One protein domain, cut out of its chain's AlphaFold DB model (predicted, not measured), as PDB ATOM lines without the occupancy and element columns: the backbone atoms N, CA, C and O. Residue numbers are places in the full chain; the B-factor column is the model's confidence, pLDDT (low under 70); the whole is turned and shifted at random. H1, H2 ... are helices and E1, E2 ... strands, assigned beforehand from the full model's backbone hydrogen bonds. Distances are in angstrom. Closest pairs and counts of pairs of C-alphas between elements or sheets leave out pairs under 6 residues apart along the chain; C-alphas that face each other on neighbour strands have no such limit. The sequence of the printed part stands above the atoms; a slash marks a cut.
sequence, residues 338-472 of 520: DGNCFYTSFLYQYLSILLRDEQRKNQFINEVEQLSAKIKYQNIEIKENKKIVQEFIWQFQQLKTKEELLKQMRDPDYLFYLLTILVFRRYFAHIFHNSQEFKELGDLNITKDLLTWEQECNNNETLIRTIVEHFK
ATOM      1  N   ASP A 338     213.230 211.619 365.746       90.62
ATOM      2  CA  ASP A 338     214.046 211.080 364.651       90.62
ATOM      3  C   ASP A 338     215.462 211.672 364.581       90.62
ATOM      4  O   ASP A 338     216.179 211.392 363.631       90.62
ATOM      5  N   GLY A 339     215.873 212.460 365.581       89.31
ATOM      6  CA  GLY A 339     217.135 213.212 365.573       89.31
ATOM      7  C   GLY A 339     217.010 214.612 364.963       89.31
ATOM      8  O   GLY A 339     217.965 215.386 364.990       89.31
ATOM      9  N   ASN A 340     215.825 214.978 364.455       93.31
ATOM     10  CA  ASN A 340     215.532 216.311 363.932       93.31
ATOM     11  C   ASN A 340     214.499 217.079 364.775       93.31
ATOM     12  O   ASN A 340     213.922 218.058 364.298       93.31
ATOM     13  N   CYS A 341     214.232 216.667 366.017       94.75
ATOM     14  CA  CYS A 341     213.132 217.215 366.818       94.75
ATOM     15  C   CYS A 341     213.295 218.706 367.162       94.75
ATOM     16  O   CYS A 341     212.321 219.460 367.082       94.75
ATOM     17  N   PHE A 342     214.520 219.169 367.448       95.94
ATOM     18  CA  PHE A 342     214.815 220.600 367.603       95.94
ATOM     19  C   PHE A 342     214.452 221.378 366.331       95.94
ATOM     20  O   PHE A 342     213.617 222.281 366.370       95.94
ATOM     21  N   TYR A 343     215.011 220.979 365.185       96.00
ATOM     22  CA  TYR A 343     214.754 221.635 363.903       96.00
ATOM     23  C   TYR A 343     213.265 221.601 363.563       96.00
ATOM     24  O   TYR A 343     212.688 222.625 363.242       96.00
ATOM     25  N   THR A 344     212.597 220.462 363.716       97.00
ATOM     26  CA  THR A 344     211.170 220.334 363.396       97.00
ATOM     27  C   THR A 344     210.309 221.263 364.264       97.00
ATOM     28  O   THR A 344     209.464 221.989 363.738       97.00
ATOM     29  N   SER A 345     210.551 221.295 365.581       97.75
ATOM     30  CA  SER A 345     209.807 222.150 366.521       97.75
ATOM     31  C   SER A 345     210.039 223.647 366.287       97.75
ATOM     32  O   SER A 345     209.090 224.436 366.348       97.75
ATOM     33  N   PHE A 346     211.278 224.044 365.992       98.25
ATOM     34  CA  PHE A 346     211.636 225.426 365.687       98.25
ATOM     35  C   PHE A 346     211.102 225.858 364.312       98.25
ATOM     36  O   PHE A 346     210.418 226.875 364.202       98.25
ATOM     37  N   LEU A 347     211.377 225.077 363.265       98.31
ATOM     38  CA  LEU A 347     211.124 225.452 361.873       98.31
ATOM     39  C   LEU A 347     209.646 225.577 361.560       98.31
ATOM     40  O   LEU A 347     209.265 226.517 360.874       98.31
ATOM     41  N   TYR A 348     208.795 224.709 362.107       98.56
ATOM     42  CA  TYR A 348     207.355 224.862 361.923       98.56
ATOM     43  C   TYR A 348     206.848 226.209 362.468       98.56
ATOM     44  O   TYR A 348     206.066 226.899 361.809       98.56
ATOM     45  N   GLN A 349     207.324 226.624 363.646       98.56
ATOM     46  CA  GLN A 349     206.958 227.915 364.236       98.56
ATOM     47  C   GLN A 349     207.554 229.086 363.448       98.56
ATOM     48  O   GLN A 349     206.851 230.059 363.181       98.56
ATOM     49  N   TYR A 350     208.818 228.981 363.036       98.50
ATOM     50  CA  TYR A 350     209.501 230.022 362.274       98.50
ATOM     51  C   TYR A 350     208.902 230.223 360.876       98.50
ATOM     52  O   TYR A 350     208.567 231.345 360.506       98.50
ATOM     53  N   LEU A 351     208.663 229.148 360.126       98.50
ATOM     54  CA  LEU A 351     207.983 229.214 358.832       98.50
ATOM     55  C   LEU A 351     206.561 229.770 358.985       98.50
ATOM     56  O   LEU A 351     206.142 230.595 358.179       98.50
ATOM     57  N   SER A 352     205.849 229.421 360.064       98.12
ATOM     58  CA  SER A 352     204.543 230.025 360.376       98.12
ATOM     59  C   SER A 352     204.621 231.536 360.625       98.12
ATOM     60  O   SER A 352     203.635 232.232 360.396       98.12
ATOM     61  N   ILE A 353     205.743 232.045 361.147       97.75
ATOM     62  CA  ILE A 353     205.991 233.487 361.299       97.75
ATOM     63  C   ILE A 353     206.223 234.117 359.922       97.75
ATOM     64  O   ILE A 353     205.591 235.122 359.612       97.75
ATOM     65  N   LEU A 354     207.066 233.507 359.085       97.88
ATOM     66  CA  LEU A 354     207.351 233.998 357.733       97.88
ATOM     67  C   LEU A 354     206.096 234.061 356.854       97.88
ATOM     68  O   LEU A 354     205.927 235.016 356.111       97.88
ATOM     69  N   LEU A 355     205.168 233.108 356.975       97.88
ATOM     70  CA  LEU A 355     203.901 233.150 356.228       97.88
ATOM     71  C   LEU A 355     202.998 234.345 356.588       97.88
ATOM     72  O   LEU A 355     202.078 234.647 355.835       97.88
ATOM     73  N   ARG A 356     203.236 235.022 357.719       97.00
ATOM     74  CA  ARG A 356     202.492 236.229 358.126       97.00
ATOM     75  C   ARG A 356     203.179 237.532 357.715       97.00
ATOM     76  O   ARG A 356     202.564 238.588 357.825       97.00
ATOM     77  N   ASP A 357     204.437 237.464 357.290       95.94
ATOM     78  CA  ASP A 357     205.289 238.611 356.990       95.94
ATOM     79  C   ASP A 357     205.992 238.383 355.648       95.94
ATOM     80  O   ASP A 357     207.078 237.804 355.572       95.94
ATOM     81  N   GLU A 358     205.343 238.833 354.575       95.81
ATOM     82  CA  GLU A 358     205.803 238.611 353.203       95.81
ATOM     83  C   GLU A 358     207.169 239.262 352.930       95.81
ATOM     84  O   GLU A 358     207.987 238.715 352.192       95.81
ATOM     85  N   GLN A 359     207.465 240.404 353.561       96.69
ATOM     86  CA  GLN A 359     208.770 241.051 353.422       96.69
ATOM     87  C   GLN A 359     209.866 240.161 354.012       96.69
ATOM     88  O   GLN A 359     210.872 239.889 353.352       96.69
ATOM     89  N   ARG A 360     209.660 239.669 355.237       95.81
ATOM     90  CA  ARG A 360     210.610 238.773 355.898       95.81
ATOM     91  C   ARG A 360     210.713 237.424 355.189       95.81
ATOM     92  O   ARG A 360     211.807 236.870 355.110       95.81
ATOM     93  N   LYS A 361     209.608 236.914 354.632       97.44
ATOM     94  CA  LYS A 361     209.587 235.714 353.782       97.44
ATOM     95  C   LYS A 361     210.482 235.887 352.557       97.44
ATOM     96  O   LYS A 361     211.319 235.026 352.300       97.44
ATOM     97  N   ASN A 362     210.345 237.000 351.840       97.38
ATOM     98  CA  ASN A 362     211.151 237.288 350.654       97.38
ATOM     99  C   ASN A 362     212.630 237.482 350.997       97.38
ATOM    100  O   ASN A 362     213.489 236.954 350.296       97.38
ATOM    101  N   GLN A 363     212.939 238.160 352.106       96.69
ATOM    102  CA  GLN A 363     214.314 238.253 352.597       96.69
ATOM    103  C   GLN A 363     214.904 236.861 352.872       96.69
ATOM    104  O   GLN A 363     215.992 236.552 352.395       96.69
ATOM    105  N   PHE A 364     214.169 236.008 353.591       96.75
ATOM    106  CA  PHE A 364     214.585 234.634 353.869       96.75
ATOM    107  C   PHE A 364     214.832 233.830 352.583       96.75
ATOM    108  O   PHE A 364     215.853 233.156 352.477       96.75
ATOM    109  N   ILE A 365     213.933 233.920 351.597       96.88
ATOM    110  CA  ILE A 365     214.086 233.234 350.304       96.88
ATOM    111  C   ILE A 365     215.374 233.680 349.606       96.88
ATOM    112  O   ILE A 365     216.149 232.827 349.176       96.88
ATOM    113  N   ASN A 366     215.634 234.988 349.559       96.00
ATOM    114  CA  ASN A 366     216.843 235.534 348.944       96.00
ATOM    115  C   ASN A 366     218.114 235.036 349.647       96.00
ATOM    116  O   ASN A 366     219.084 234.692 348.980       96.00
ATOM    117  N   GLU A 367     218.121 234.972 350.981       94.69
ATOM    118  CA  GLU A 367     219.262 234.446 351.743       94.69
ATOM    119  C   GLU A 367     219.482 232.949 351.479       94.69
ATOM    120  O   GLU A 367     220.613 232.508 351.268       94.69
ATOM    121  N   VAL A 368     218.402 232.165 351.448       93.81
ATOM    122  CA  VAL A 368     218.451 230.717 351.205       93.81
ATOM    123  C   VAL A 368     218.910 230.381 349.786       93.81
ATOM    124  O   VAL A 368     219.645 229.412 349.596       93.81
ATOM    125  N   GLU A 369     218.528 231.180 348.791       92.88
ATOM    126  CA  GLU A 369     218.938 230.987 347.396       92.88
ATOM    127  C   GLU A 369     220.464 231.083 347.204       92.88
ATOM    128  O   GLU A 369     221.025 230.420 346.329       92.88
ATOM    129  N   GLN A 370     221.152 231.848 348.057       90.00
ATOM    130  CA  GLN A 370     222.608 232.028 348.005       90.00
ATOM    131  C   GLN A 370     223.396 230.933 348.745       90.00
ATOM    132  O   GLN A 370     224.626 230.997 348.815       90.00
ATOM    133  N   LEU A 371     222.734 229.921 349.317       85.25
ATOM    134  CA  LEU A 371     223.410 228.891 350.107       85.25
ATOM    135  C   LEU A 371     224.272 227.964 349.244       85.25
ATOM    136  O   LEU A 371     223.762 227.133 348.495       85.25
ATOM    137  N   SER A 372     225.587 228.024 349.457       70.75
ATOM    138  CA  SER A 372     226.563 227.073 348.920       70.75
ATOM    139  C   SER A 372     227.069 226.146 350.030       70.75
ATOM    140  O   SER A 372     227.984 226.500 350.778       70.75
ATOM    141  N   ALA A 373     226.457 224.971 350.206       61.47
ATOM    142  CA  ALA A 373     226.938 223.978 351.173       61.47
ATOM    143  C   ALA A 373     226.464 222.548 350.864       61.47
ATOM    144  O   ALA A 373     225.385 222.321 350.312       61.47
ATOM    145  N   LYS A 374     227.268 221.567 351.293       70.81
ATOM    146  CA  LYS A 374     226.996 220.125 351.185       70.81
ATOM    147  C   LYS A 374     226.421 219.574 352.491       70.81
ATOM    148  O   LYS A 374     226.713 220.105 353.555       70.81
ATOM    149  N   ILE A 375     225.633 218.503 352.416       69.38
ATOM    150  CA  ILE A 375     225.117 217.783 353.600       69.38
ATOM    151  C   ILE A 375     225.722 216.388 353.625       69.38
ATOM    152  O   ILE A 375     225.927 215.790 352.570       69.38
ATOM    153  N   LYS A 376     225.976 215.855 354.817       73.00
ATOM    154  CA  LYS A 376     226.362 214.460 355.012       73.00
ATOM    155  C   LYS A 376     225.210 213.695 355.651       73.00
ATOM    156  O   LYS A 376     224.643 214.118 356.654       73.00
ATOM    157  N   TYR A 377     224.872 212.553 355.078       72.00
ATOM    158  CA  TYR A 377     224.023 211.556 355.712       72.00
ATOM    159  C   TYR A 377     224.846 210.288 355.901       72.00
ATOM    160  O   TYR A 377     225.157 209.605 354.927       72.00
ATOM    161  N   GLN A 378     225.236 209.990 357.144       72.75
ATOM    162  CA  GLN A 378     226.212 208.933 357.435       72.75
ATOM    163  C   GLN A 378     227.485 209.128 356.577       72.75
ATOM    164  O   GLN A 378     228.114 210.184 356.644       72.75
ATOM    165  N   ASN A 379     227.828 208.152 355.731       70.38
ATOM    166  CA  ASN A 379     228.962 208.207 354.800       70.38
ATOM    167  C   ASN A 379     228.594 208.768 353.410       70.38
ATOM    168  O   ASN A 379     229.444 208.822 352.525       70.38
ATOM    169  N   ILE A 380     227.336 209.166 353.194       71.94
ATOM    170  CA  ILE A 380     226.842 209.695 351.919       71.94
ATOM    171  C   ILE A 380     226.952 211.215 351.947       71.94
ATOM    172  O   ILE A 380     226.249 211.898 352.691       71.94
ATOM    173  N   GLU A 381     227.829 211.761 351.112       78.00
ATOM    174  CA  GLU A 381     227.913 213.201 350.894       78.00
ATOM    175  C   GLU A 381     226.919 213.614 349.807       78.00
ATOM    176  O   GLU A 381     227.087 213.315 348.624       78.00
ATOM    177  N   ILE A 382     225.875 214.333 350.210       73.88
ATOM    178  CA  ILE A 382     224.951 214.995 349.300       73.88
ATOM    179  C   ILE A 382     225.679 216.228 348.777       73.88
ATOM    180  O   ILE A 382     225.813 217.242 349.479       73.88
ATOM    181  N   LYS A 383     226.171 216.119 347.538       74.25
ATOM    182  CA  LYS A 383     226.781 217.236 346.817       74.25
ATOM    183  C   LYS A 383     225.820 218.424 346.780       74.25
ATOM    184  O   LYS A 383     224.600 218.278 346.871       74.25
ATOM    185  N   GLU A 384     226.398 219.612 346.674       73.62
ATOM    186  CA  GLU A 384     225.626 220.836 346.532       73.62
ATOM    187  C   GLU A 384     224.685 220.702 345.334       73.62
ATOM    188  O   GLU A 384     225.103 220.359 344.229       73.62
ATOM    189  N   ASN A 385     223.403 220.934 345.589       80.00
ATOM    190  CA  ASN A 385     222.367 220.804 344.588       80.00
ATOM    191  C   ASN A 385     221.415 221.984 344.723       80.00
ATOM    192  O   ASN A 385     220.545 222.000 345.600       80.00
ATOM    193  N   LYS A 386     221.612 222.982 343.856       87.12
ATOM    194  CA  LYS A 386     220.796 224.199 343.818       87.12
ATOM    195  C   LYS A 386     219.320 223.901 343.567       87.12
ATOM    196  O   LYS A 386     218.472 224.643 344.040       87.12
ATOM    197  N   LYS A 387     218.994 222.786 342.911       89.06
ATOM    198  CA  LYS A 387     217.602 222.423 342.642       89.06
ATOM    199  C   LYS A 387     216.846 221.981 343.881       89.06
ATOM    200  O   LYS A 387     215.664 222.252 343.971       89.06
ATOM    201  N   ILE A 388     217.515 221.358 344.857       89.06
ATOM    202  CA  ILE A 388     216.895 221.053 346.159       89.06
ATOM    203  C   ILE A 388     216.444 222.357 346.832       89.06
ATOM    204  O   ILE A 388     215.355 222.425 347.393       89.06
ATOM    205  N   VAL A 389     217.279 223.399 346.751       91.50
ATOM    206  CA  VAL A 389     216.960 224.729 347.286       91.50
ATOM    207  C   VAL A 389     215.826 225.378 346.490       91.50
ATOM    208  O   VAL A 389     214.876 225.866 347.092       91.50
ATOM    209  N   GLN A 390     215.882 225.338 345.157       92.44
ATOM    210  CA  GLN A 390     214.829 225.877 344.286       92.44
ATOM    211  C   GLN A 390     213.485 225.179 344.501       92.44
ATOM    212  O   GLN A 390     212.464 225.846 344.610       92.44
ATOM    213  N   GLU A 391     213.489 223.855 344.636       93.12
ATOM    214  CA  GLU A 391     212.296 223.062 344.913       93.12
ATOM    215  C   GLU A 391     211.700 223.419 346.281       93.12
ATOM    216  O   GLU A 391     210.500 223.654 346.390       93.12
ATOM    217  N   PHE A 392     212.535 223.545 347.321       95.19
ATOM    218  CA  PHE A 392     212.087 224.036 348.626       95.19
ATOM    219  C   PHE A 392     211.460 225.435 348.531       95.19
ATOM    220  O   PHE A 392     210.359 225.642 349.044       95.19
ATOM    221  N   ILE A 393     212.144 226.386 347.882       95.88
ATOM    222  CA  ILE A 393     211.660 227.763 347.710       95.88
ATOM    223  C   ILE A 393     210.314 227.754 346.991       95.88
ATOM    224  O   ILE A 393     209.368 228.382 347.465       95.88
ATOM    225  N   TRP A 394     210.211 227.012 345.890       95.44
ATOM    226  CA  TRP A 394     208.990 226.915 345.105       95.44
ATOM    227  C   TRP A 394     207.826 226.381 345.935       95.44
ATOM    228  O   TRP A 394     206.792 227.049 346.021       95.44
ATOM    229  N   GLN A 395     208.003 225.246 346.622       94.81
ATOM    230  CA  GLN A 395     206.964 224.688 347.493       94.81
ATOM    231  C   GLN A 395     206.589 225.669 348.610       94.81
ATOM    232  O   GLN A 395     205.405 225.877 348.877       94.81
ATOM    233  N   PHE A 396     207.567 226.342 349.226       96.50
ATOM    234  CA  PHE A 396     207.321 227.311 350.295       96.50
ATOM    235  C   PHE A 396     206.588 228.578 349.814       96.50
ATOM    236  O   PHE A 396     205.781 229.161 350.547       96.50
ATOM    237  N   GLN A 397     206.813 229.011 348.573       95.62
ATOM    238  CA  GLN A 397     206.080 230.120 347.950       95.62
ATOM    239  C   GLN A 397     204.606 229.777 347.685       95.62
ATOM    240  O   GLN A 397     203.749 230.670 347.774       95.62
ATOM    241  N   GLN A 398     204.302 228.501 347.422       94.88
ATOM    242  CA  GLN A 398     202.923 228.040 347.242       94.88
ATOM    243  C   GLN A 398     202.123 228.064 348.548       94.88
ATOM    244  O   GLN A 398     200.918 228.291 348.506       94.88
ATOM    245  N   LEU A 399     202.775 227.902 349.706       95.94
ATOM    246  CA  LEU A 399     202.096 227.938 351.004       95.94
ATOM    247  C   LEU A 399     201.588 229.346 351.331       95.94
ATOM    248  O   LEU A 399     202.349 230.323 351.294       95.94
ATOM    249  N   LYS A 400     200.305 229.431 351.689       94.69
ATOM    250  CA  LYS A 400     199.608 230.663 352.084       94.69
ATOM    251  C   LYS A 400     199.174 230.634 353.543       94.69
ATOM    252  O   LYS A 400     199.093 231.684 354.173       94.69
ATOM    253  N   THR A 401     198.905 229.449 354.083       96.69
ATOM    254  CA  THR A 401     198.335 229.289 355.425       96.69
ATOM    255  C   THR A 401     199.189 228.402 356.326       96.69
ATOM    256  O   THR A 401     200.014 227.599 355.879       96.69
ATOM    257  N   LYS A 402     198.978 228.537 357.638       96.44
ATOM    258  CA  LYS A 402     199.630 227.688 358.640       96.44
ATOM    259  C   LYS A 402     199.144 226.238 358.546       96.44
ATOM    260  O   LYS A 402     199.906 225.318 358.823       96.44
ATOM    261  N   GLU A 403     197.898 226.033 358.143       96.31
ATOM    262  CA  GLU A 403     197.262 224.729 357.973       96.31
ATOM    263  C   GLU A 403     197.886 223.956 356.804       96.31
ATOM    264  O   GLU A 403     198.192 222.769 356.941       96.31
ATOM    265  N   GLU A 404     198.148 224.631 355.681       95.88
ATOM    266  CA  GLU A 404     198.892 224.061 354.549       95.88
ATOM    267  C   GLU A 404     200.320 223.692 354.950       95.88
ATOM    268  O   GLU A 404     200.775 222.585 354.659       95.88
ATOM    269  N   LEU A 405     201.007 224.583 355.674       97.38
ATOM    270  CA  LEU A 405     202.337 224.309 356.217       97.38
ATOM    271  C   LEU A 405     202.326 223.088 357.141       97.38
ATOM    272  O   LEU A 405     203.183 222.215 357.013       97.38
ATOM    273  N   LEU A 406     201.351 223.005 358.052       96.81
ATOM    274  CA  LEU A 406     201.202 221.863 358.944       96.81
ATOM    275  C   LEU A 406     201.018 220.579 358.140       96.81
ATOM    276  O   LEU A 406     201.708 219.609 358.421       96.81
ATOM    277  N   LYS A 407     200.140 220.569 357.132       94.81
ATOM    278  CA  LYS A 407     199.909 219.391 356.283       94.81
ATOM    279  C   LYS A 407     201.208 218.907 355.628       94.81
ATOM    280  O   LYS A 407     201.532 217.728 355.732       94.81
ATOM    281  N   GLN A 408     201.967 219.825 355.032       95.00
ATOM    282  CA  GLN A 408     203.215 219.536 354.315       95.00
ATOM    283  C   GLN A 408     204.363 219.101 355.237       95.00
ATOM    284  O   GLN A 408     205.178 218.263 354.864       95.00
ATOM    285  N   MET A 409     204.445 219.657 356.450       96.06
ATOM    286  CA  MET A 409     205.472 219.276 357.426       96.06
ATOM    287  C   MET A 409     205.100 218.051 358.267       96.06
ATOM    288  O   MET A 409     205.981 217.444 358.870       96.06
ATOM    289  N   ARG A 410     203.812 217.707 358.369       95.31
ATOM    290  CA  ARG A 410     203.311 216.625 359.229       95.31
ATOM    291  C   ARG A 410     203.504 215.246 358.613       95.31
ATOM    292  O   ARG A 410     203.796 214.299 359.347       95.31
ATOM    293  N   ASP A 411     203.266 215.129 357.315       87.50
ATOM    294  CA  ASP A 411     203.052 213.851 356.645       87.50
ATOM    295  C   ASP A 411     204.331 213.354 355.926       87.50
ATOM    296  O   ASP A 411     204.907 214.095 355.126       87.50
ATOM    297  N   PRO A 412     204.804 212.121 356.224       85.38
ATOM    298  CA  PRO A 412     206.018 211.540 355.639       85.38
ATOM    299  C   PRO A 412     205.958 211.296 354.129       85.38
ATOM    300  O   PRO A 412     207.002 211.048 353.519       85.38
ATOM    301  N   ASP A 413     204.778 211.359 353.521       84.19
ATOM    302  CA  ASP A 413     204.637 211.188 352.079       84.19
ATOM    303  C   ASP A 413     204.998 212.469 351.307       84.19
ATOM    304  O   ASP A 413     205.316 212.404 350.117       84.19
ATOM    305  N   TYR A 414     205.047 213.622 351.983       82.25
ATOM    306  CA  TYR A 414     205.476 214.884 351.387       82.25
ATOM    307  C   TYR A 414     206.990 215.077 351.479       82.25
ATOM    308  O   TYR A 414     207.603 214.980 352.544       82.25
ATOM    309  N   LEU A 415     207.598 215.464 350.355       89.19
ATOM    310  CA  LEU A 415     209.015 215.831 350.317       89.19
ATOM    311  C   LEU A 415     209.319 217.127 351.074       89.19
ATOM    312  O   LEU A 415     210.464 217.324 351.481       89.19
ATOM    313  N   PHE A 416     208.322 217.993 351.280       93.75
ATOM    314  CA  PHE A 416     208.515 219.310 351.881       93.75
ATOM    315  C   PHE A 416     209.230 219.246 353.233       93.75
ATOM    316  O   PHE A 416     210.129 220.048 353.484       93.75
ATOM    317  N   TYR A 417     208.898 218.270 354.086       94.88
ATOM    318  CA  TYR A 417     209.605 218.057 355.350       94.88
ATOM    319  C   TYR A 417     211.102 217.793 355.130       94.88
ATOM    320  O   TYR A 417     211.947 218.482 355.702       94.88
ATOM    321  N   LEU A 418     211.439 216.830 354.266       92.75
ATOM    322  CA  LEU A 418     212.825 216.470 353.961       92.75
ATOM    323  C   LEU A 418     213.592 217.670 353.390       92.75
ATOM    324  O   LEU A 418     214.671 217.999 353.880       92.75
ATOM    325  N   LEU A 419     213.007 218.357 352.406       93.62
ATOM    326  CA  LEU A 419     213.565 219.568 351.808       93.62
ATOM    327  C   LEU A 419     213.813 220.650 352.866       93.62
ATOM    328  O   LEU A 419     214.906 221.210 352.927       93.62
ATOM    329  N   THR A 420     212.837 220.881 353.746       95.62
ATOM    330  CA  THR A 420     212.923 221.850 354.845       95.62
ATOM    331  C   THR A 420     214.099 221.533 355.765       95.62
ATOM    332  O   THR A 420     214.933 222.403 356.007       95.62
ATOM    333  N   ILE A 421     214.223 220.292 356.248       94.00
ATOM    334  CA  ILE A 421     215.323 219.920 357.147       94.00
ATOM    335  C   ILE A 421     216.680 220.047 356.442       94.00
ATOM    336  O   ILE A 421     217.618 220.584 357.033       94.00
ATOM    337  N   LEU A 422     216.796 219.607 355.183       91.50
ATOM    338  CA  LEU A 422     218.045 219.715 354.423       91.50
ATOM    339  C   LEU A 422     218.462 221.183 354.238       91.50
ATOM    340  O   LEU A 422     219.595 221.554 354.553       91.50
ATOM    341  N   VAL A 423     217.551 222.033 353.761       93.12
ATOM    342  CA  VAL A 423     217.836 223.449 353.502       93.12
ATOM    343  C   VAL A 423     218.170 224.192 354.793       93.12
ATOM    344  O   VAL A 423     219.185 224.885 354.850       93.12
ATOM    345  N   PHE A 424     217.391 224.011 355.861       94.69
ATOM    346  CA  PHE A 424     217.634 224.742 357.103       94.69
ATOM    347  C   PHE A 424     218.867 224.282 357.865       94.69
ATOM    348  O   PHE A 424     219.525 225.111 358.484       94.69
ATOM    349  N   ARG A 425     219.245 223.002 357.793       92.31
ATOM    350  CA  ARG A 425     220.527 222.550 358.352       92.31
ATOM    351  C   ARG A 425     221.712 223.251 357.682       92.31
ATOM    352  O   ARG A 425     222.613 223.718 358.378       92.31
ATOM    353  N   ARG A 426     221.680 223.410 356.350       90.44
ATOM    354  CA  ARG A 426     222.678 224.209 355.607       90.44
ATOM    355  C   ARG A 426     222.632 225.673 356.007       90.44
ATOM    356  O   ARG A 426     223.675 226.276 356.235       90.44
ATOM    357  N   TYR A 427     221.432 226.233 356.108       93.31
ATOM    358  CA  TYR A 427     221.259 227.632 356.461       93.31
ATOM    359  C   TYR A 427     221.773 227.932 357.870       93.31
ATOM    360  O   TYR A 427     222.518 228.885 358.060       93.31
ATOM    361  N   PHE A 428     221.477 227.077 358.849       93.44
ATOM    362  CA  PHE A 428     221.997 227.210 360.207       93.44
ATOM    363  C   PHE A 428     223.513 227.051 360.256       93.44
ATOM    364  O   PHE A 428     224.160 227.818 360.960       93.44
ATOM    365  N   ALA A 429     224.095 226.127 359.485       90.75
ATOM    366  CA  ALA A 429     225.549 226.018 359.376       90.75
ATOM    367  C   ALA A 429     226.171 227.296 358.788       90.75
ATOM    368  O   ALA A 429     227.183 227.772 359.295       90.75
ATOM    369  N   HIS A 430     225.542 227.881 357.764       90.69
ATOM    370  CA  HIS A 430     225.976 229.141 357.160       90.69
ATOM    371  C   HIS A 430     225.889 230.316 358.145       90.69
ATOM    372  O   HIS A 430     226.867 231.041 358.324       90.69
ATOM    373  N   ILE A 431     224.747 230.483 358.819       91.88
ATOM    374  CA  ILE A 431     224.555 231.518 359.843       91.88
ATOM    375  C   ILE A 431     225.585 231.341 360.957       91.88
ATOM    376  O   ILE A 431     226.241 232.304 361.346       91.88
ATOM    377  N   PHE A 432     225.758 230.112 361.449       90.12
ATOM    378  CA  PHE A 432     226.699 229.819 362.519       90.12
ATOM    379  C   PHE A 432     228.129 230.163 362.113       90.12
ATOM    380  O   PHE A 432     228.779 230.924 362.818       90.12
ATOM    381  N   HIS A 433     228.588 229.722 360.943       87.50
ATOM    382  CA  HIS A 433     229.925 230.036 360.436       87.50
ATOM    383  C   HIS A 433     230.189 231.551 360.314       87.50
ATOM    384  O   HIS A 433     231.316 232.009 360.491       87.50
ATOM    385  N   ASN A 434     229.152 232.344 360.036       87.88
ATOM    386  CA  ASN A 434     229.259 233.799 359.911       87.88
ATOM    387  C   ASN A 434     228.998 234.555 361.226       87.88
ATOM    388  O   ASN A 434     229.155 235.779 361.274       87.88
ATOM    389  N   SER A 435     228.620 233.844 362.288       87.81
ATOM    390  CA  SER A 435     228.294 234.417 363.592       87.81
ATOM    391  C   SER A 435     229.534 234.855 364.373       87.81
ATOM    392  O   SER A 435     230.659 234.417 364.118       87.81
ATOM    393  N   GLN A 436     229.323 235.727 365.357       83.12
ATOM    394  CA  GLN A 436     230.377 236.118 366.289       83.12
ATOM    395  C   GLN A 436     230.770 234.939 367.190       83.12
ATOM    396  O   GLN A 436     231.953 234.749 367.459       83.12
ATOM    397  N   GLU A 437     229.807 234.100 367.578       79.31
ATOM    398  CA  GLU A 437     230.045 232.912 368.396       79.31
ATOM    399  C   GLU A 437     231.031 231.946 367.727       79.31
ATOM    400  O   GLU A 437     231.924 231.425 368.392       79.31
ATOM    401  N   PHE A 438     230.929 231.735 366.410       81.12
ATOM    402  CA  PHE A 438     231.896 230.906 365.686       81.12
ATOM    403  C   PHE A 438     233.293 231.528 365.651       81.12
ATOM    404  O   PHE A 438     234.278 230.813 365.811       81.12
ATOM    405  N   LYS A 439     233.397 232.852 365.494       81.50
ATOM    406  CA  LYS A 439     234.693 233.552 365.535       81.50
ATOM    407  C   LYS A 439     235.367 233.434 366.902       81.50
ATOM    408  O   LYS A 439     236.590 233.389 366.965       81.50
ATOM    409  N   GLU A 440     234.581 233.395 367.974       81.31
ATOM    410  CA  GLU A 440     235.077 233.310 369.350       81.31
ATOM    411  C   GLU A 440     235.405 231.874 369.773       81.31
ATOM    412  O   GLU A 440     236.430 231.642 370.410       81.31
ATOM    413  N   LEU A 441     234.553 230.909 369.420       78.75
ATOM    414  CA  LEU A 441     234.684 229.519 369.865       78.75
ATOM    415  C   LEU A 441     235.460 228.635 368.881       78.75
ATOM    416  O   LEU A 441     236.016 227.620 369.290       78.75
ATOM    417  N   GLY A 442     235.469 228.975 367.588       73.06
ATOM    418  CA  GLY A 442     236.095 228.172 366.532       73.06
ATOM    419  C   GLY A 442     235.546 226.744 366.413       73.06
ATOM    420  O   GLY A 442     236.227 225.865 365.882       73.06
ATOM    421  N   ASP A 443     234.348 226.475 366.943       75.81
ATOM    422  CA  ASP A 443     233.863 225.110 367.147       75.81
ATOM    423  C   ASP A 443     233.361 224.473 365.842       75.81
ATOM    424  O   ASP A 443     232.196 224.587 365.448       75.81
ATOM    425  N   LEU A 444     234.264 223.757 365.171       75.94
ATOM    426  CA  LEU A 444     233.965 222.987 363.965       75.94
ATOM    427  C   LEU A 444     232.996 221.819 364.220       75.94
ATOM    428  O   LEU A 444     232.397 221.320 363.261       75.94
ATOM    429  N   ASN A 445     232.813 221.377 365.471       82.56
ATOM    430  CA  ASN A 445     231.909 220.266 365.774       82.56
ATOM    431  C   ASN A 445     230.452 220.676 365.575       82.56
ATOM    432  O   ASN A 445     229.694 219.905 364.998       82.56
ATOM    433  N   ILE A 446     230.076 221.907 365.935       83.31
ATOM    434  CA  ILE A 446     228.716 222.418 365.699       83.31
ATOM    435  C   ILE A 446     228.393 222.403 364.205       83.31
ATOM    436  O   ILE A 446     227.355 221.885 363.796       83.31
ATOM    437  N   THR A 447     229.300 222.904 363.364       84.12
ATOM    438  CA  THR A 447     229.116 222.885 361.906       84.12
ATOM    439  C   THR A 447     228.988 221.457 361.378       84.12
ATOM    440  O   THR A 447     228.126 221.180 360.542       84.12
ATOM    441  N   LYS A 448     229.807 220.524 361.879       86.75
ATOM    442  CA  LYS A 448     229.715 219.106 361.514       86.75
ATOM    443  C   LYS A 448     228.364 218.507 361.913       86.75
ATOM    444  O   LYS A 448     227.746 217.839 361.085       86.75
ATOM    445  N   ASP A 449     227.905 218.757 363.133       89.19
ATOM    446  CA  ASP A 449     226.641 218.238 363.660       89.19
ATOM    447  C   ASP A 449     225.448 218.798 362.869       89.19
ATOM    448  O   ASP A 449     224.556 218.053 362.464       89.19
ATOM    449  N   LEU A 450     225.466 220.100 362.557       88.81
ATOM    450  CA  LEU A 450     224.452 220.758 361.730       88.81
ATOM    451  C   LEU A 450     224.354 220.116 360.343       88.81
ATOM    452  O   LEU A 450     223.250 219.838 359.869       88.81
ATOM    453  N   LEU A 451     225.497 219.837 359.715       88.38
ATOM    454  CA  LEU A 451     225.571 219.242 358.381       88.38
ATOM    455  C   LEU A 451     225.383 217.721 358.362       88.38
ATOM    456  O   LEU A 451     225.342 217.149 357.270       88.38
ATOM    457  N   THR A 452     225.254 217.070 359.521       87.19
ATOM    458  CA  THR A 452     225.037 215.623 359.620       87.19
ATOM    459  C   THR A 452     223.562 215.324 359.865       87.19
ATOM    460  O   THR A 452     222.999 215.650 360.907       87.19
ATOM    461  N   TRP A 453     222.902 214.717 358.882       84.88
ATOM    462  CA  TRP A 453     221.476 214.389 358.954       84.88
ATOM    463  C   TRP A 453     221.152 213.471 360.142       84.88
ATOM    464  O   TRP A 453     221.895 212.531 360.417       84.88
ATOM    465  N   GLU A 454     220.035 213.757 360.827       85.62
ATOM    466  CA  GLU A 454     219.577 213.083 362.063       85.62
ATOM    467  C   GLU A 454     220.557 213.132 363.238       85.62
ATOM    468  O   GLU A 454     220.356 212.451 364.243       85.62
ATOM    469  N   GLN A 455     221.588 213.968 363.150       87.44
ATOM    470  CA  GLN A 455     222.429 214.272 364.289       87.44
ATOM    471  C   GLN A 455     221.927 215.542 364.969       87.44
ATOM    472  O   GLN A 455     221.758 216.586 364.332       87.44
ATOM    473  N   GLU A 456     221.672 215.445 366.267       83.94
ATOM    474  CA  GLU A 456     221.400 216.609 367.096       83.94
ATOM    475  C   GLU A 456     222.692 217.402 367.329       83.94
ATOM    476  O   GLU A 456     223.775 216.829 367.458       83.94
ATOM    477  N   CYS A 457     222.584 218.729 367.383       84.25
ATOM    478  CA  CYS A 457     223.718 219.581 367.710       84.25
ATOM    479  C   CYS A 457     224.071 219.429 369.192       84.25
ATOM    480  O   CYS A 457     223.262 219.751 370.066       84.25
ATOM    481  N   ASN A 458     225.302 219.001 369.486       80.56
ATOM    482  CA  ASN A 458     225.761 218.828 370.869       80.56
ATOM    483  C   ASN A 458     225.758 220.146 371.669       80.56
ATOM    484  O   ASN A 458     225.698 220.127 372.897       80.56
ATOM    485  N   ASN A 459     225.783 221.292 370.981       85.31
ATOM    486  CA  ASN A 459     225.733 222.623 371.579       85.31
ATOM    487  C   ASN A 459     224.508 223.422 371.098       85.31
ATOM    488  O   ASN A 459     224.615 224.483 370.477       85.31
ATOM    489  N   ASN A 460     223.316 222.881 371.359       86.81
ATOM    490  CA  ASN A 460     222.050 223.538 371.021       86.81
ATOM    491  C   ASN A 460     221.914 224.938 371.636       86.81
ATOM    492  O   ASN A 460     221.288 225.799 371.029       86.81
ATOM    493  N   GLU A 461     222.487 225.196 372.815       90.62
ATOM    494  CA  GLU A 461     222.365 226.507 373.459       90.62
ATOM    495  C   GLU A 461     223.084 227.608 372.668       90.62
ATOM    496  O   GLU A 461     222.491 228.661 372.417       90.62
ATOM    497  N   THR A 462     224.318 227.364 372.216       91.44
ATOM    498  CA  THR A 462     225.024 228.306 371.334       91.44
ATOM    499  C   THR A 462     224.262 228.494 370.024       91.44
ATOM    500  O   THR A 462     224.032 229.629 369.612       91.44
ATOM    501  N   LEU A 463     223.787 227.404 369.413       92.06
ATOM    502  CA  LEU A 463     222.990 227.473 368.187       92.06
ATOM    503  C   LEU A 463     221.723 228.328 368.371       92.06
ATOM    504  O   LEU A 463     221.432 229.183 367.538       92.06
ATOM    505  N   ILE A 464     220.988 228.135 369.471       94.81
ATOM    506  CA  ILE A 464     219.783 228.903 369.813       94.81
ATOM    507  C   ILE A 464     220.103 230.396 369.929       94.81
ATOM    508  O   ILE A 464     219.366 231.209 369.373       94.81
ATOM    509  N   ARG A 465     221.201 230.766 370.601       94.31
ATOM    510  CA  ARG A 465     221.630 232.172 370.724       94.31
ATOM    511  C   ARG A 465     221.942 232.780 369.358       94.31
ATOM    512  O   ARG A 465     221.417 233.842 369.036       94.31
ATOM    513  N   THR A 466     222.707 232.075 368.527       94.31
ATOM    514  CA  THR A 466     223.036 232.527 367.171       94.31
ATOM    515  C   THR A 466     221.783 232.710 366.304       94.31
ATOM    516  O   THR A 466     221.637 233.722 365.622       94.31
ATOM    517  N   ILE A 467     220.837 231.769 366.364       94.94
ATOM    518  CA  ILE A 467     219.553 231.831 365.647       94.94
ATOM    519  C   ILE A 467     218.699 233.011 366.136       94.94
ATOM    520  O   ILE A 467     218.099 233.717 365.325       94.94
ATOM    521  N   VAL A 468     218.645 233.247 367.448       95.50
ATOM    522  CA  VAL A 468     217.931 234.382 368.058       95.50
ATOM    523  C   VAL A 468     218.477 235.711 367.556       95.50
ATOM    524  O   VAL A 468     217.695 236.579 367.158       95.50
ATOM    525  N   GLU A 469     219.801 235.844 367.510       94.44
ATOM    526  CA  GLU A 469     220.456 237.050 367.018       94.44
ATOM    527  C   GLU A 469     220.254 237.262 365.522       94.44
ATOM    528  O   GLU A 469     219.955 238.384 365.110       94.44
ATOM    529  N   HIS A 470     220.384 236.208 364.712       94.69
ATOM    530  CA  HIS A 470     220.229 236.303 363.259       94.69
ATOM    531  C   HIS A 470     218.790 236.634 362.876       94.69
ATOM    532  O   HIS A 470     218.529 237.604 362.168       94.69
ATOM    533  N   PHE A 471     217.827 235.875 363.400       94.50
ATOM    534  CA  PHE A 471     216.430 236.037 363.017       94.50
ATOM    535  C   PHE A 471     215.697 237.125 363.794       94.50
ATOM    536  O   PHE A 471     214.559 237.414 363.439       94.50
ATOM    537  N   LYS A 472     216.282 237.720 364.839       94.75
ATOM    538  CA  LYS A 472     215.593 238.678 365.726       94.75
ATOM    539  C   LYS A 472     214.320 238.080 366.338       94.75
ATOM    540  O   LYS A 472     213.231 238.647 366.266       94.75
TER     541      LYS A 472
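Overview. This is residues 338 to 472 of the 520 residues of a protein of Paramecium tetraurelia (UniProt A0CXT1). One long helix, H5, runs through the middle of a compact helical domain, with H3 and its neighbour H2 on one side and H1 and H8 crossing H5 on the opposite side. H4 meets the first end of H5 at a corner, H7 folds back along its later part, H6 lies beyond its last end, and a small two-strand hairpin, E1 and E2, lies well away from the middle. The 135 printed residues include eight named helices and two named strands, in the order H1 H2 E1 E2 H3 H4 H5 H6 H7 H8; the sheet has the order E1 - E2 and is antiparallel. The class is mostly helix. The whole is compact and rounded, with a radius of gyration of the C-alphas of 14.3 A and spans of 39 by 34 by 25 A.

Along the chain. The sheet consists of E1, residues 375 to 377, 6.7 A long, and E2, residues 380 to 382, 6.2 A long; C-alpha 375 is at (225.117, 217.783, 353.600). The longest helix is H5, residues 415 to 434, 28.7 A from C-alpha 415 at (209.015, 215.831, 350.317) to C-alpha 434 at (229.259, 233.799, 359.911). Before the sheet come H1, residues 341 to 354, 19.9 A, beginning at C-alpha 341 (213.132, 217.215, 366.818), and H2, residues 358 to 369, 16.3 A. Between the sheet and H5 come H3, residues 386 to 398, 18.6 A, and H4, residues 402 to 410, 11.7 A. After H5 follow H6, residues 436 to 441, 8.7 A; H7, residues 444 to 451, 10.8 A; and H8, residues 460 to 471, 15.9 A, ending at C-alpha 471 (216.430, 236.037, 363.017).

Arrangement. E1 and E2 form a hairpin, antiparallel at 152 degrees between their directions, with N 375 and O 382 3.2 A apart and N 377 and O 380 2.8 A apart, both within hydrogen-bond range. The closest C-alphas of E1 and H7, those of Ile 375 and Leu 451, are 5.0 A apart. H5 is the hub, touching four helices. With residues 425 to 433 alone it touches H7, at a shallow tilt of 20 degrees, opposite ways; the closest C-alphas are those of Ala 429 and Thr 447, 5.4 A. With residues 428 to 432 alone it touches H8, about perpendicular at 89 degrees, closest at Phe 432 and Thr 466, 6.5 A between C-alphas. With residues 416 to 423 alone it touches H3, at a steep tilt of 66 degrees, opposite ways, closest at the C-alphas of Phe 392 and Leu 419, 5.7 A. H4 and H5 touch only at the corner, the closest C-alphas being those of Met 409 and Tyr 417, 4.8 A. H2, with residues 365 to 369 alone, touches H3 at a shallow tilt of 13 degrees, opposite ways; the C-alphas of Ile 365 and Ile 393, the closest, are 6.5 A apart. H1, with residues 348 to 352 alone, touches H4 at a shallow tilt of 24 degrees, opposite ways, closest at the C-alphas of Ser 352 and Lys 402, 5.7 A. H1 and H5 are close but not clearly touching, with the C-alphas of Tyr 343 and Ile 421 7.0 A apart. H6 and H8 are also close but not clearly touching, with the C-alphas of Glu 437 and Thr 466 7.1 A apart. H1 and H8 are apart. Every O i to N i+4 pair is within hydrogen-bond range in H2, H3, H4, H5, H6, H7 and H8; in H1 it is 9 of 10.

Size, cuts and confidence. The two C-alphas farthest apart, those of Asp 413 and Glu 440, are 41.4 A apart. The printed part has no cut and no long link; H7 to H8, with 8 residues between them, is a short link, and the other links are tight. The mean pLDDT of the printed part is 89.7, and residues 373 and 375 are under 70.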